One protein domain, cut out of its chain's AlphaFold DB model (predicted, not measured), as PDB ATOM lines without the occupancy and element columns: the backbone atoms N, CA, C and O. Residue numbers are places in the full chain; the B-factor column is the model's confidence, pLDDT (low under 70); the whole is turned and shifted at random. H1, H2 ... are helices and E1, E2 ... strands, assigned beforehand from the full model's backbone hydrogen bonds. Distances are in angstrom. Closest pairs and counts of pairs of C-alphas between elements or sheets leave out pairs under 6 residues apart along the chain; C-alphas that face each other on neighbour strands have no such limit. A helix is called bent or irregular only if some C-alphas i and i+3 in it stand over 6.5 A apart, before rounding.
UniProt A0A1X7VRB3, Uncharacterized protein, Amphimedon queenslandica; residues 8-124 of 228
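Overview. This is residues 8 to 124 of the 228 residues of an uncharacterized protein of Amphimedon queenslandica (UniProt A0A1X7VRB3). A long, loose rod has a small three-stranded sheet at one end with H2 beside it, H5 and the short H3 in the middle, and H4 with H1 toward the other end, where the loop of residues 63 to 68 sticks out. Long stretches with no named element run between these parts. The printed part has 117 residues, in the order H1 H2 H3 H4 H5 E1 E2 E3; the class is mixed, with 48 residues, under half, in named elements. The sheet, E1 - E2 - E3, is antiparallel. The radius of gyration of the C-alphas is 18.2 A, and the spans are 59 by 28 by 23 A.

Along the chain. H1, residues 8 to 13, begins at C-alpha 8 (25.613, 34.155, 48.425). H2 is residues 24 to 31, 10.5 A long, H3 45 to 48, and H4 53 to 59, 10.9 A. H5, residues 82 to 93, measures 16.4 A. E1 is residues 109 to 111, E2 114 to 117, and E3 120 to 123, ending at C-alpha 123 (29.302, 3.566, 33.968).

Arrangement. H1 and H4 are close but not clearly touching, their closest C-alphas, Ile 10 and Lys 58, 7.7 A apart. H2 is on the sheet but only grazes it. H3 and H5 only just touch, with 3 pairs of C-alphas within 8 A, the closest Phe 46 and Phe 86 at 6.9 A; H5 does so with residues 82 to 86 alone. H4 is irregular: C-alphas 54 and 57 are 7.1 A apart. Every O i to N i+4 pair is within hydrogen-bond range in H5, against 1 of 2 in H1, 3 of 4 in H2 and 0 of 3 in H4, which has 3 of 4 O i to N i+3 pairs; H3 is too short for an i+4 pair. The strands form a meander, each the antiparallel neighbour of the one before, in two hairpins: N 109 and O 116 are 2.9 A apart, N 115 and O 122 2.7 A.

Size, cuts and confidence. The C-alphas of Gly 66 and Lys 119, the farthest apart, are 59.0 A from each other. The printed part has no cut. The links H2 to H3, H4 to H5 and H5 to E1 are long. Mean pLDDT of the printed part is 71.4; residue 18, residues 20 to 43 and residues 98 to 124 are under 70.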
ATOM      1  N   ARG A   8      25.704  34.999  47.209       82.69
ATOM      2  CA  ARG A   8      25.613  34.155  48.425       82.69
ATOM      3  C   ARG A   8      24.666  34.714  49.487       82.69
ATOM      4  O   ARG A   8      23.846  33.980  50.029       82.69
ATOM      5  N   GLU A   9      24.755  36.008  49.773       84.50
ATOM      6  CA  GLU A   9      23.912  36.644  50.796       84.50
ATOM      7  C   GLU A   9      22.448  36.765  50.377       84.50
ATOM      8  O   GLU A   9      21.548  36.664  51.210       84.50
ATOM      9  N   ILE A  10      22.196  36.941  49.082       86.69
ATOM     10  CA  ILE A  10      20.837  36.938  48.544       86.69
ATOM     11  C   ILE A  10      20.277  35.517  48.597       86.69
ATOM     12  O   ILE A  10      19.187  35.317  49.115       86.69
ATOM     13  N   ASN A  11      21.057  34.520  48.182       86.50
ATOM     14  CA  ASN A  11      20.668  33.112  48.177       86.50
ATOM     15  C   ASN A  11      20.277  32.578  49.560       86.50
ATOM     16  O   ASN A  11      19.369  31.755  49.639       86.50
ATOM     17  N   LYS A  12      20.905  33.066  50.639       84.62
ATOM     18  CA  LYS A  12      20.513  32.744  52.025       84.62
ATOM     19  C   LYS A  12      19.133  33.287  52.408       84.62
ATOM     20  O   LYS A  12      18.469  32.715  53.263       84.62
ATOM     21  N   ARG A  13      18.724  34.413  51.818       86.31
ATOM     22  CA  ARG A  13      17.444  35.091  52.096       86.31
ATOM     23  C   ARG A  13      16.345  34.690  51.115       86.31
ATOM     24  O   ARG A  13      15.171  34.913  51.391       86.31
ATOM     25  N   THR A  14      16.717  34.131  49.968       85.56
ATOM     26  CA  THR A  14      15.784  33.652  48.953       85.56
ATOM     27  C   THR A  14      15.053  32.412  49.455       85.56
ATOM     28  O   THR A  14      15.672  31.420  49.840       85.56
ATOM     29  N   GLN A  15      13.722  32.442  49.397       83.62
ATOM     30  CA  GLN A  15      12.907  31.264  49.662       83.62
ATOM     31  C   GLN A  15      13.154  30.213  48.574       83.62
ATOM     32  O   GLN A  15      12.981  30.475  47.383       83.62
ATOM     33  N   LYS A  16      13.570  29.014  48.984       78.12
ATOM     34  CA  LYS A  16      13.851  27.918  48.057       78.12
ATOM     35  C   LYS A  16      12.546  27.265  47.634       78.12
ATOM     36  O   LYS A  16      11.754  26.849  48.477       78.12
ATOM     37  N   ASN A  17      12.333  27.173  46.326       72.88
ATOM     38  CA  ASN A  17      11.221  26.420  45.771       72.88
ATOM     39  C   ASN A  17      11.627  24.944  45.639       72.88
ATOM     40  O   ASN A  17      12.663  24.637  45.047       72.88
ATOM     41  N   SER A  18      10.819  24.040  46.191       67.75
ATOM     42  CA  SER A  18      10.998  22.598  46.024       67.75
ATOM     43  C   SER A  18      10.215  22.156  44.789       67.75
ATOM     44  O   SER A  18       9.030  21.845  44.868       67.75
ATOM     45  N   PHE A  19      10.863  22.181  43.624       71.56
ATOM     46  CA  PHE A  19      10.326  21.505  42.445       71.56
ATOM     47  C   PHE A  19      10.825  20.056  42.452       71.56
ATOM     48  O   PHE A  19      12.036  19.849  42.584       71.56
ATOM     49  N   PRO A  20       9.941  19.053  42.320       68.25
ATOM     50  CA  PRO A  20      10.356  17.660  42.305       68.25
ATOM     51  C   PRO A  20      11.194  17.395  41.053       68.25
ATOM     52  O   PRO A  20      10.700  17.425  39.927       68.25
ATOM     53  N   LEU A  21      12.488  17.148  41.251       67.06
ATOM     54  CA  LEU A  21      13.354  16.681  40.179       67.06
ATOM     55  C   LEU A  21      13.059  15.206  39.905       67.06
ATOM     56  O   LEU A  21      12.879  14.415  40.833       67.06
ATOM     57  N   GLN A  22      13.022  14.844  38.623       61.03
ATOM     58  CA  GLN A  22      12.863  13.452  38.209       61.03
ATOM     59  C   GLN A  22      14.038  12.621  38.721       61.03
ATOM     60  O   GLN A  22      15.194  13.052  38.656       61.03
ATOM     61  N   ARG A  23      13.746  11.421  39.229       59.00
ATOM     62  CA  ARG A  23      14.800  10.535  39.722       59.00
ATOM     63  C   ARG A  23      15.612   9.979  38.549       59.00
ATOM     64  O   ARG A  23      15.034   9.688  37.502       59.00
ATOM     65  N   PRO A  24      16.928   9.770  38.717       60.03
ATOM     66  CA  PRO A  24      17.769   9.203  37.663       60.03
ATOM     67  C   PRO A  24      17.243   7.862  37.139       60.03
ATOM     68  O   PRO A  24      17.202   7.656  35.928       60.03
ATOM     69  N   ASP A  25      16.766   7.003  38.042       57.62
ATOM     70  CA  ASP A  25      16.224   5.682  37.708       57.62
ATOM     71  C   ASP A  25      14.957   5.790  36.839       57.62
ATOM     72  O   ASP A  25      14.825   5.105  35.829       57.62
ATOM     73  N   GLU A  26      14.063   6.736  37.149       63.47
ATOM     74  CA  GLU A  26      12.832   6.986  36.380       63.47
ATOM     75  C   GLU A  26      13.104   7.544  34.977       63.47
ATOM     76  O   GLU A  26      12.318   7.343  34.043       63.47
ATOM     77  N   VAL A  27      14.192   8.303  34.832       66.19
ATOM     78  CA  VAL A  27      14.665   8.802  33.537       66.19
ATOM     79  C   VAL A  27      15.284   7.647  32.746       66.19
ATOM     80  O   VAL A  27      15.008   7.499  31.553       66.19
ATOM     81  N   GLN A  28      16.054   6.786  33.412       59.44
ATOM     82  CA  GLN A  28      16.711   5.628  32.812       59.44
ATOM     83  C   GLN A  28      15.718   4.577  32.303       59.44
ATOM     84  O   GLN A  28      15.833   4.157  31.150       59.44
ATOM     85  N   ASP A  29      14.719   4.198  33.101       65.81
ATOM     86  CA  ASP A  29      13.697   3.213  32.713       65.81
ATOM     87  C   ASP A  29      12.911   3.642  31.467       65.81
ATOM     88  O   ASP A  29      12.456   2.820  30.665       65.81
ATOM     89  N   ARG A  30      12.764   4.954  31.286       63.56
ATOM     90  CA  ARG A  30      12.030   5.558  30.173       63.56
ATOM     91  C   ARG A  30      12.891   5.675  28.921       63.56
ATOM     92  O   ARG A  30      12.431   5.339  27.829       63.56
ATOM     93  N   LEU A  31      14.150   6.090  29.082       64.81
ATOM     94  CA  LEU A  31      15.140   6.133  28.003       64.81
ATOM     95  C   LEU A  31      15.423   4.736  27.442       64.81
ATOM     96  O   LEU A  31      15.519   4.591  26.228       64.81
ATOM     97  N   GLY A  32      15.485   3.707  28.293       60.88
ATOM     98  CA  GLY A  32      15.767   2.326  27.886       60.88
ATOM     99  C   GLY A  32      14.756   1.720  26.902       60.88
ATOM    100  O   GLY A  32      15.050   0.705  26.280       60.88
ATOM    101  N   ARG A  33      13.581   2.342  26.727       64.69
ATOM    102  CA  ARG A  33      12.546   1.914  25.766       64.69
ATOM    103  C   ARG A  33      12.643   2.607  24.401       64.69
ATOM    104  O   ARG A  33      11.878   2.268  23.501       64.69
ATOM    105  N   SER A  34      13.532   3.589  24.249       66.19
ATOM    106  CA  SER A  34      13.656   4.402  23.034       66.19
ATOM    107  C   SER A  34      14.817   3.930  22.156       66.19
ATOM    108  O   SER A  34      15.890   3.603  22.650       66.19
ATOM    109  N   ASN A  35      14.619   3.941  20.835       63.81
ATOM    110  CA  ASN A  35      15.641   3.526  19.863       63.81
ATOM    111  C   ASN A  35      16.424   4.707  19.262       63.81
ATOM    112  O   ASN A  35      17.454   4.503  18.621       63.81
ATOM    113  N   ILE A  36      15.931   5.939  19.435       63.53
ATOM    114  CA  ILE A  36      16.510   7.167  18.882       63.53
ATOM    115  C   ILE A  36      16.530   8.226  19.982       63.53
ATOM    116  O   ILE A  36      15.527   8.443  20.660       63.53
ATOM    117  N   PHE A  37      17.668   8.902  20.131       64.38
ATOM    118  CA  PHE A  37      17.881   9.942  21.134       64.38
ATOM    119  C   PHE A  37      18.352  11.229  20.462       64.38
ATOM    120  O   PHE A  37      19.105  11.194  19.490       64.38
ATOM    121  N   THR A  38      17.934  12.381  20.981       58.19
ATOM    122  CA  THR A  38      18.385  13.696  20.508       58.19
ATOM    123  C   THR A  38      18.696  14.590  21.702       58.19
ATOM    124  O   THR A  38      17.876  14.723  22.605       58.19
ATOM    125  N   LYS A  39      19.887  15.208  21.707       63.53
ATOM    126  CA  LYS A  39      20.231  16.293  22.637       63.53
ATOM    127  C   LYS A  39      19.734  17.601  22.097       63.53
ATOM    128  O   LYS A  39      20.098  17.960  20.981       63.53
ATOM    129  N   LEU A  40      19.092  18.377  22.948       64.44
ATOM    130  CA  LEU A  40      18.958  19.804  22.726       64.44
ATOM    131  C   LEU A  40      19.641  20.512  23.891       64.44
ATOM    132  O   LEU A  40      19.259  20.331  25.044       64.44
ATOM    133  N   ASP A  41      20.699  21.259  23.592       64.81
ATOM    134  CA  ASP A  41      21.334  22.140  24.567       64.81
ATOM    135  C   ASP A  41      20.757  23.545  24.398       64.81
ATOM    136  O   ASP A  41      20.858  24.150  23.328       64.81
ATOM    137  N   SER A  42      20.124  24.066  25.449       64.50
ATOM    138  CA  SER A  42      19.662  25.451  25.459       64.50
ATOM    139  C   SER A  42      20.862  26.351  25.737       64.50
ATOM    140  O   SER A  42      21.183  26.681  26.885       64.50
ATOM    141  N   CYS A  43      21.560  26.740  24.668       59.38
ATOM    142  CA  CYS A  43      22.661  27.690  24.740       59.38
ATOM    143  C   CYS A  43      22.224  28.936  25.523       59.38
ATOM    144  O   CYS A  43      21.310  29.658  25.120       59.38
ATOM    145  N   LYS A  44      22.900  29.204  26.648       70.25
ATOM    146  CA  LYS A  44      22.604  30.340  27.538       70.25
ATOM    147  C   LYS A  44      21.162  30.339  28.081       70.25
ATOM    148  O   LYS A  44      20.622  31.416  28.312       70.25
ATOM    149  N   GLY A  45      20.566  29.170  28.328       75.06
ATOM    150  CA  GLY A  45      19.162  29.023  28.739       75.06
ATOM    151  C   GLY A  45      18.703  29.960  29.863       75.06
ATOM    152  O   GLY A  45      17.652  30.580  29.744       75.06
ATOM    153  N   PHE A  46      19.516  30.177  30.905       80.19
ATOM    154  CA  PHE A  46      19.150  31.102  31.991       80.19
ATOM    155  C   PHE A  46      18.972  32.557  31.530       80.19
ATOM    156  O   PHE A  46      18.051  33.230  31.979       80.19
ATOM    157  N   TRP A  47      19.761  33.028  30.560       83.25
ATOM    158  CA  TRP A  47      19.639  34.391  30.023       83.25
ATOM    159  C   TRP A  47      18.348  34.616  29.230       83.25
ATOM    160  O   TRP A  47      18.036  35.755  28.897       83.25
ATOM    161  N   GLN A  48      17.617  33.547  28.914       85.12
ATOM    162  CA  GLN A  48      16.323  33.615  28.240       85.12
ATOM    163  C   GLN A  48      15.159  33.693  29.236       85.12
ATOM    164  O   GLN A  48      14.047  34.032  28.844       85.12
ATOM    165  N   VAL A  49      15.401  33.403  30.521       87.31
ATOM    166  CA  VAL A  49      14.374  33.462  31.563       87.31
ATOM    167  C   VAL A  49      14.296  34.894  32.102       87.31
ATOM    168  O   VAL A  49      15.273  35.364  32.695       87.31
ATOM    169  N   PRO A  50      13.172  35.609  31.914       90.75
ATOM    170  CA  PRO A  50      13.017  36.962  32.430       90.75
ATOM    171  C   PRO A  50      12.871  36.959  33.956       90.75
ATOM    172  O   PRO A  50      12.219  36.088  34.532       90.75
ATOM    173  N   ILE A  51      13.443  37.970  34.608       91.25
ATOM    174  CA  ILE A  51      13.220  38.238  36.032       91.25
ATOM    175  C   ILE A  51      11.996  39.141  36.174       91.25
ATOM    176  O   ILE A  51      11.847  40.126  35.432       91.25
ATOM    177  N   HIS A  52      11.142  38.815  37.147       91.62
ATOM    178  CA  HIS A  52       9.980  39.625  37.494       91.62
ATOM    179  C   HIS A  52      10.405  41.081  37.767       91.62
ATOM    180  O   HIS A  52      11.398  41.277  38.468       91.62
ATOM    181  N   PRO A  53       9.709  42.106  37.233       93.44
ATOM    182  CA  PRO A  53      10.110  43.509  37.382       93.44
ATOM    183  C   PRO A  53      10.412  43.915  38.827       93.44
ATOM    184  O   PRO A  53      11.438  44.545  39.077       93.44
ATOM    185  N   ASP A  54       9.590  43.451  39.768       93.88
ATOM    186  CA  ASP A  54       9.742  43.760  41.194       93.88
ATOM    187  C   ASP A  54      10.976  43.113  41.833       93.88
ATOM    188  O   ASP A  54      11.426  43.576  42.871       93.88
ATOM    189  N   ASP A  55      11.571  42.083  41.226       91.00
ATOM    190  CA  ASP A  55      12.744  41.378  41.759       91.00
ATOM    191  C   ASP A  55      14.067  41.802  41.103       91.00
ATOM    192  O   ASP A  55      15.139  41.438  41.590       91.00
ATOM    193  N   ARG A  56      14.032  42.601  40.027       92.50
ATOM    194  CA  ARG A  56      15.238  42.999  39.267       92.50
ATOM    195  C   ARG A  56      16.256  43.741  40.120       92.50
ATOM    196  O   ARG A  56      17.443  43.422  40.059       92.50
ATOM    197  N   HIS A  57      15.784  44.631  40.988       91.94
ATOM    198  CA  HIS A  57      16.631  45.412  41.888       91.94
ATOM    199  C   HIS A  57      17.461  44.535  42.847       91.94
ATOM    200  O   HIS A  57      18.535  44.942  43.288       91.94
ATOM    201  N   LYS A  58      17.018  43.300  43.137       89.94
ATOM    202  CA  LYS A  58      17.771  42.330  43.955       89.94
ATOM    203  C   LYS A  58      19.001  41.790  43.226       89.94
ATOM    204  O   LYS A  58      19.899  41.253  43.859       89.94
ATOM    205  N   THR A  59      19.055  41.931  41.904       90.44
ATOM    206  CA  THR A  59      20.174  41.480  41.063       90.44
ATOM    207  C   THR A  59      21.206  42.578  40.800       90.44
ATOM    208  O   THR A  59      22.106  42.409  39.975       90.44
ATOM    209  N   ALA A  60      21.067  43.724  41.472       91.00
ATOM    210  CA  ALA A  60      21.903  44.878  41.216       91.00
ATOM    211  C   ALA A  60      23.376  44.622  41.585       91.00
ATOM    212  O   ALA A  60      23.691  44.069  42.639       91.00
ATOM    213  N   PHE A  61      24.296  45.056  40.725       89.38
ATOM    214  CA  PHE A  61      25.738  44.928  40.906       89.38
ATOM    215  C   PHE A  61      26.480  46.164  40.387       89.38
ATOM    216  O   PHE A  61      26.032  46.855  39.471       89.38
ATOM    217  N   SER A  62      27.652  46.438  40.965       89.50
ATOM    218  CA  SER A  62      28.566  47.483  40.495       89.50
ATOM    219  C   SER A  62      29.902  46.847  40.093       89.50
ATOM    220  O   SER A  62      30.589  46.291  40.953       89.50
ATOM    221  N   PRO A  63      30.292  46.885  38.802       82.50
ATOM    222  CA  PRO A  63      31.493  46.197  38.323       82.50
ATOM    223  C   PRO A  63      32.806  46.753  38.893       82.50
ATOM    224  O   PRO A  63      33.781  46.016  39.030       82.50
ATOM    225  N   ARG A  64      32.863  48.060  39.183       82.06
ATOM    226  CA  ARG A  64      34.049  48.739  39.723       82.06
ATOM    227  C   ARG A  64      33.656  50.050  40.396       82.06
ATOM    228  O   ARG A  64      32.707  50.709  39.982       82.06
ATOM    229  N   ARG A  65      34.450  50.483  41.377       78.31
ATOM    230  CA  ARG A  65      34.335  51.814  41.992       78.31
ATOM    231  C   ARG A  65      34.366  52.906  40.911       78.31
ATOM    232  O   ARG A  65      35.326  52.978  40.149       78.31
ATOM    233  N   GLY A  66      33.320  53.730  40.859       83.69
ATOM    234  CA  GLY A  66      33.137  54.780  39.847       83.69
ATOM    235  C   GLY A  66      32.326  54.357  38.616       83.69
ATOM    236  O   GLY A  66      31.985  55.209  37.804       83.69
ATOM    237  N   MET A  67      31.980  53.074  38.481       80.69
ATOM    238  CA  MET A  67      30.980  52.616  37.514       80.69
ATOM    239  C   MET A  67      29.587  52.649  38.155       80.69
ATOM    240  O   MET A  67      29.452  52.465  39.366       80.69
ATOM    241  N   GLY A  68      28.556  52.892  37.342       89.56
ATOM    242  CA  GLY A  68      27.160  52.916  37.788       89.56
ATOM    243  C   GLY A  68      26.670  51.589  38.379       89.56
ATOM    244  O   GLY A  68      27.371  50.571  38.363       89.56
ATOM    245  N   LEU A  69      25.446  51.619  38.907       91.81
ATOM    246  CA  LEU A  69      24.726  50.437  39.369       91.81
ATOM    247  C   LEU A  69      23.959  49.831  38.189       91.81
ATOM    248  O   LEU A  69      23.227  50.544  37.506       91.81
ATOM    249  N   TYR A  70      24.142  48.536  37.952       91.69
ATOM    250  CA  TYR A  70      23.471  47.791  36.888       91.69
ATOM    251  C   TYR A  70      22.620  46.688  37.498       91.69
ATOM    252  O   TYR A  70      23.005  46.117  38.509       91.69
ATOM    253  N   GLU A  71      21.507  46.347  36.864       93.00
ATOM    254  CA  GLU A  71      20.639  45.232  37.248       93.00
ATOM    255  C   GLU A  71      20.400  44.306  36.052       93.00
ATOM    256  O   GLU A  71      20.580  44.701  34.896       93.00
ATOM    257  N   PHE A  72      20.013  43.058  36.315       91.75
ATOM    258  CA  PHE A  72      19.664  42.112  35.265       91.75
ATOM    259  C   PHE A  72      18.163  42.088  34.998       91.75
ATOM    260  O   PHE A  72      17.340  41.984  35.905       91.75
ATOM    261  N   HIS A  73      17.810  42.072  33.714       91.62
ATOM    262  CA  HIS A  73      16.446  41.794  33.261       91.62
ATOM    263  C   HIS A  73      16.163  40.296  33.082       91.62
ATOM    264  O   HIS A  73      15.003  39.888  33.092       91.62
ATOM    265  N   CYS A  74      17.212  39.486  32.939       89.94
ATOM    266  CA  CYS A  74      17.139  38.038  32.753       89.94
ATOM    267  C   CYS A  74      17.969  37.324  33.814       89.94
ATOM    268  O   CYS A  74      18.890  37.911  34.370       89.94
ATOM    269  N   MET A  75      17.680  36.055  34.073       88.81
ATOM    270  CA  MET A  75      18.279  35.300  35.171       88.81
ATOM    271  C   MET A  75      19.811  35.172  35.025       88.81
ATOM    272  O   MET A  75      20.282  34.474  34.119       88.81
ATOM    273  N   PRO A  76      20.617  35.821  35.895       86.69
ATOM    274  CA  PRO A  76      22.061  35.652  35.883       86.69
ATOM    275  C   PRO A  76      22.446  34.330  36.559       86.69
ATOM    276  O   PRO A  76      21.675  33.722  37.302       86.69
ATOM    277  N   PHE A  77      23.680  33.894  36.324       81.81
ATOM    278  CA  PHE A  77      24.244  32.735  37.017       81.81
ATOM    279  C   PHE A  77      24.460  33.011  38.511       81.81
ATOM    280  O   PHE A  77      24.767  34.144  38.884       81.81
ATOM    281  N   GLY A  78      24.393  31.957  39.333       78.12
ATOM    282  CA  GLY A  78      24.682  32.027  40.768       78.12
ATOM    283  C   GLY A  78      23.455  32.167  41.669       78.12
ATOM    284  O   GLY A  78      23.626  32.229  42.880       78.12
ATOM    285  N   PHE A  79      22.233  32.193  41.128       83.56
ATOM    286  CA  PHE A  79      21.005  32.091  41.926       83.56
ATOM    287  C   PHE A  79      20.693  30.632  42.273       83.56
ATOM    288  O   PHE A  79      20.567  29.805  41.373       83.56
ATOM    289  N   THR A  80      20.457  30.331  43.554       79.38
ATOM    290  CA  THR A  80      20.043  28.984  44.013       79.38
ATOM    291  C   THR A  80      18.776  28.480  43.320       79.38
ATOM    292  O   THR A  80      18.652  27.302  43.004       79.38
ATOM    293  N   VAL A  81      17.835  29.378  43.030       81.00
ATOM    294  CA  VAL A  81      16.554  29.037  42.390       81.00
ATOM    295  C   VAL A  81      16.641  28.901  40.867       81.00
ATOM    296  O   VAL A  81      15.680  28.455  40.248       81.00
ATOM    297  N   ALA A  82      17.770  29.250  40.240       82.06
ATOM    298  CA  ALA A  82      17.857  29.325  38.782       82.06
ATOM    299  C   ALA A  82      17.587  27.982  38.094       82.06
ATOM    300  O   ALA A  82      16.836  27.916  37.119       82.06
ATOM    301  N   GLN A  83      18.163  26.904  38.631       77.44
ATOM    302  CA  GLN A  83      17.985  25.554  38.096       77.44
ATOM    303  C   GLN A  83      16.529  25.082  38.219       77.44
ATOM    304  O   GLN A  83      15.972  24.515  37.279       77.44
ATOM    305  N   VAL A  84      15.897  25.368  39.359       78.75
ATOM    306  CA  VAL A  84      14.510  24.999  39.665       78.75
ATOM    307  C   VAL A  84      13.539  25.728  38.737       78.75
ATOM    308  O   VAL A  84      12.703  25.095  38.094       78.75
ATOM    309  N   THR A  85      13.691  27.047  38.599       83.25
ATOM    310  CA  THR A  85      12.868  27.873  37.706       83.25
ATOM    311  C   THR A  85      12.998  27.425  36.254       83.25
ATOM    312  O   THR A  85      11.998  27.303  35.552       83.25
ATOM    313  N   PHE A  86      14.219  27.134  35.798       82.19
ATOM    314  CA  PHE A  86      14.447  26.671  34.431       82.19
ATOM    315  C   PHE A  86      13.837  25.288  34.175       82.19
ATOM    316  O   PHE A  86      13.226  25.069  33.133       82.19
ATOM    317  N   THR A  87      13.955  24.371  35.137       76.62
ATOM    318  CA  THR A  87      13.369  23.028  35.030       76.62
ATOM    319  C   THR A  87      11.843  23.098  34.990       76.62
ATOM    320  O   THR A  87      11.225  22.472  34.135       76.62
ATOM    321  N   SER A  88      11.233  23.924  35.845       81.56
ATOM    322  CA  SER A  88       9.783  24.146  35.845       81.56
ATOM    323  C   SER A  88       9.288  24.803  34.550       81.56
ATOM    324  O   SER A  88       8.254  24.405  34.015       81.56
ATOM    325  N   LEU A  89      10.039  25.769  34.010       84.00
ATOM    326  CA  LEU A  89       9.732  26.383  32.718       84.00
ATOM    327  C   LEU A  89       9.754  25.341  31.598       84.00
ATOM    328  O   LEU A  89       8.853  25.314  30.765       84.00
ATOM    329  N   MET A  90      10.767  24.480  31.574       79.38
ATOM    330  CA  MET A  90      10.879  23.467  30.534       79.38
ATOM    331  C   MET A  90       9.815  22.374  30.655       79.38
ATOM    332  O   MET A  90       9.330  21.917  29.624       79.38
ATOM    333  N   ASP A  91       9.391  22.005  31.867       79.38
ATOM    334  CA  ASP A  91       8.218  21.138  32.062       79.38
ATOM    335  C   ASP A  91       6.953  21.758  31.453       79.38
ATOM    336  O   ASP A  91       6.169  21.074  30.801       79.38
ATOM    337  N   HIS A  92       6.778  23.076  31.594       83.38
ATOM    338  CA  HIS A  92       5.660  23.785  30.980       83.38
ATOM    339  C   HIS A  92       5.763  23.847  29.447       83.38
ATOM    340  O   HIS A  92       4.781  23.572  28.763       83.38
ATOM    341  N   VAL A  93       6.938  24.180  28.902       83.62
ATOM    342  CA  VAL A  93       7.172  24.298  27.448       83.62
ATOM    343  C   VAL A  93       7.055  22.948  26.740       83.62
ATOM    344  O   VAL A  93       6.548  22.885  25.624       83.62
ATOM    345  N   LEU A  94       7.517  21.870  27.375       77.19
ATOM    346  CA  LEU A  94       7.489  20.513  26.818       77.19
ATOM    347  C   LEU A  94       6.222  19.737  27.202       77.19
ATOM    348  O   LEU A  94       6.082  18.564  26.851       77.19
ATOM    349  N   ARG A  95       5.281  20.372  27.910       77.94
ATOM    350  CA  ARG A  95       4.007  19.755  28.282       77.94
ATOM    351  C   ARG A  95       3.245  19.329  27.027       77.94
ATOM    352  O   ARG A  95       3.006  20.137  26.135       77.94
ATOM    353  N   GLY A  96       2.830  18.063  26.980       71.75
ATOM    354  CA  GLY A  96       2.149  17.473  25.822       71.75
ATOM    355  C   GLY A  96       3.086  16.833  24.795       71.75
ATOM    356  O   GLY A  96       2.614  16.290  23.799       71.75
ATOM    357  N   LEU A  97       4.400  16.853  25.032       71.44
ATOM    358  CA  LEU A  97       5.361  16.022  24.314       71.44
ATOM    359  C   LEU A  97       5.774  14.852  25.212       71.44
ATOM    360  O   LEU A  97       6.838  14.866  25.826       71.44
ATOM    361  N   ASP A  98       4.943  13.810  25.250       57.34
ATOM    362  CA  ASP A  98       5.099  12.640  26.137       57.34
ATOM    363  C   ASP A  98       6.411  11.848  25.916       57.34
ATOM    364  O   ASP A  98       6.753  10.942  26.680       57.34
ATOM    365  N   HIS A  99       7.163  12.185  24.864       58.34
ATOM    366  CA  HIS A  99       8.446  11.582  24.497       58.34
ATOM    367  C   HIS A  99       9.607  12.590  24.406       58.34
ATOM    368  O   HIS A  99      10.744  12.183  24.168       58.34
ATOM    369  N   CYS A 100       9.366  13.890  24.625       52.88
ATOM    370  CA  CYS A 100      10.422  14.899  24.742       52.88
ATOM    371  C   CYS A 100      10.599  15.283  26.208       52.88
ATOM    372  O   CYS A 100      10.099  16.301  26.674       52.88
ATOM    373  N   HIS A 101      11.359  14.475  26.936       53.53
ATOM    374  CA  HIS A 101      11.898  14.894  28.225       53.53
ATOM    375  C   HIS A 101      13.304  15.461  28.024       53.53
ATOM    376  O   HIS A 101      14.044  15.008  27.149       53.53
ATOM    377  N   ILE A 102      13.664  16.477  28.810       50.25
ATOM    378  CA  ILE A 102      14.966  17.147  28.735       50.25
ATOM    379  C   ILE A 102      16.057  16.131  29.072       50.25
ATOM    380  O   ILE A 102      16.345  15.863  30.237       50.25
ATOM    381  N   VAL A 103      16.685  15.573  28.044       46.78
ATOM    382  CA  VAL A 103      17.867  14.731  28.183       46.78
ATOM    383  C   VAL A 103      18.943  15.295  27.268       46.78
ATOM    384  O   VAL A 103      18.808  15.414  26.051       46.78
ATOM    385  N   ILE A 104      20.026  15.704  27.915       37.69
ATOM    386  CA  ILE A 104      21.210  16.355  27.364       37.69
ATOM    387  C   ILE A 104      22.006  15.296  26.569       37.69
ATOM    388  O   ILE A 104      23.047  14.837  27.007       37.69
ATOM    389  N   GLY A 105      21.544  14.901  25.381       32.84
ATOM    390  CA  GLY A 105      22.084  13.782  24.585       32.84
ATOM    391  C   GLY A 105      23.484  13.783  23.886       32.84
ATOM    392  O   GLY A 105      24.378  14.613  24.015       32.84
ATOM    393  N   CYS A 106      23.643  12.731  23.108       31.45
ATOM    394  CA  CYS A 106      24.632  12.373  22.093       31.45
ATOM    395  C   CYS A 106      24.234  10.925  21.725       31.45
ATOM    396  O   CYS A 106      23.401  10.323  22.408       31.45
ATOM    397  N   SER A 107      24.829  10.321  20.697       40.91
ATOM    398  CA  SER A 107      24.722   8.865  20.437       40.91
ATOM    399  C   SER A 107      25.207   7.998  21.620       40.91
ATOM    400  O   SER A 107      24.957   6.793  21.676       40.91
ATOM    401  N   GLU A 108      25.876   8.654  22.569       46.00
ATOM    402  CA  GLU A 108      26.331   8.187  23.864       46.00
ATOM    403  C   GLU A 108      26.119   9.342  24.870       46.00
ATOM    404  O   GLU A 108      26.766  10.384  24.762       46.00
ATOM    405  N   VAL A 109      25.162   9.237  25.794       50.56
ATOM    406  CA  VAL A 109      24.831  10.331  26.729       50.56
ATOM    407  C   VAL A 109      25.568  10.113  28.037       50.56
ATOM    408  O   VAL A 109      25.243   9.157  28.712       50.56
ATOM    409  N   SER A 110      26.506  10.968  28.447       49.38
ATOM    410  CA  SER A 110      26.980  10.951  29.841       49.38
ATOM    411  C   SER A 110      26.010  11.760  30.712       49.38
ATOM    412  O   SER A 110      25.979  12.987  30.630       49.38
ATOM    413  N   TYR A 111      25.213  11.088  31.542       44.00
ATOM    414  CA  TYR A 111      24.291  11.697  32.503       44.00
ATOM    415  C   TYR A 111      24.510  11.070  33.888       44.00
ATOM    416  O   TYR A 111      24.532   9.851  34.033       44.00
ATOM    417  N   LEU A 112      24.773  11.908  34.901       46.97
ATOM    418  CA  LEU A 112      25.066  11.499  36.290       46.97
ATOM    419  C   LEU A 112      26.201  10.458  36.454       46.97
ATOM    420  O   LEU A 112      26.224   9.677  37.402       46.97
ATOM    421  N   GLY A 113      27.188  10.464  35.551       45.09
ATOM    422  CA  GLY A 113      28.323   9.529  35.578       45.09
ATOM    423  C   GLY A 113      28.047   8.170  34.927       45.09
ATOM    424  O   GLY A 113      28.856   7.252  35.078       45.09
ATOM    425  N   HIS A 114      26.938   8.049  34.198       47.03
ATOM    426  CA  HIS A 114      26.593   6.905  33.363       47.03
ATOM    427  C   HIS A 114      26.527   7.325  31.901       47.03
ATOM    428  O   HIS A 114      26.004   8.391  31.587       47.03
ATOM    429  N   LYS A 115      27.040   6.479  31.015       55.06
ATOM    430  CA  LYS A 115      26.874   6.568  29.574       55.06
ATOM    431  C   LYS A 115      25.646   5.777  29.125       55.06
ATOM    432  O   LYS A 115      25.531   4.587  29.408       55.06
ATOM    433  N   PHE A 116      24.752   6.428  28.392       54.41
ATOM    434  CA  PHE A 116      23.564   5.817  27.797       54.41
ATOM    435  C   PHE A 116      23.798   5.621  26.298       54.41
ATOM    436  O   PHE A 116      24.100   6.585  25.595       54.41
ATOM    437  N   SER A 117      23.655   4.392  25.804       53.97
ATOM    438  CA  SER A 117      23.758   4.047  24.380       53.97
ATOM    439  C   SER A 117      22.668   3.040  23.988       53.97
ATOM    440  O   SER A 117      22.066   2.401  24.849       53.97
ATOM    441  N   CYS A 118      22.452   2.828  22.685       43.00
ATOM    442  CA  CYS A 118      21.527   1.821  22.143       43.00
ATOM    443  C   CYS A 118      21.867   0.369  22.545       43.00
ATOM    444  O   CYS A 118      21.060  -0.532  22.334       43.00
ATOM    445  N   LYS A 119      23.052   0.134  23.126       50.12
ATOM    446  CA  LYS A 119      23.502  -1.160  23.666       50.12
ATOM    447  C   LYS A 119      23.273  -1.321  25.180       50.12
ATOM    448  O   LYS A 119      23.642  -2.355  25.726       50.12
ATOM    449  N   GLY A 120      22.692  -0.319  25.848       52.47
ATOM    450  CA  GLY A 120      22.447  -0.297  27.293       52.47
ATOM    451  C   GLY A 120      23.207   0.815  28.027       52.47
ATOM    452  O   GLY A 120      23.914   1.624  27.421       52.47
ATOM    453  N   THR A 121      23.038   0.860  29.348       52.41
ATOM    454  CA  THR A 121      23.704   1.810  30.247       52.41
ATOM    455  C   THR A 121      25.045   1.253  30.719       52.41
ATOM    456  O   THR A 121      25.110   0.134  31.226       52.41
ATOM    457  N   SER A 122      26.122   2.030  30.606       52.88
ATOM    458  CA  SER A 122      27.433   1.698  31.175       52.88
ATOM    459  C   SER A 122      27.894   2.810  32.123       52.88
ATOM    460  O   SER A 122      27.552   3.971  31.920       52.88
ATOM    461  N   PRO A 123      28.638   2.516  33.202       49.41
ATOM    462  CA  PRO A 123      29.302   3.566  33.968       49.41
ATOM    463  C   PRO A 123      30.301   4.284  33.055       49.41
ATOM    464  O   PRO A 123      30.961   3.630  32.246       49.41
ATOM    465  N   ASP A 124      30.410   5.610  33.167       48.97
ATOM    466  CA  ASP A 124      31.319   6.380  32.314       48.97
ATOM    467  C   ASP A 124      32.747   5.795  32.421       48.97
ATOM    468  O   ASP A 124      33.265   5.672  33.537       48.97
TER     469      ASP A 124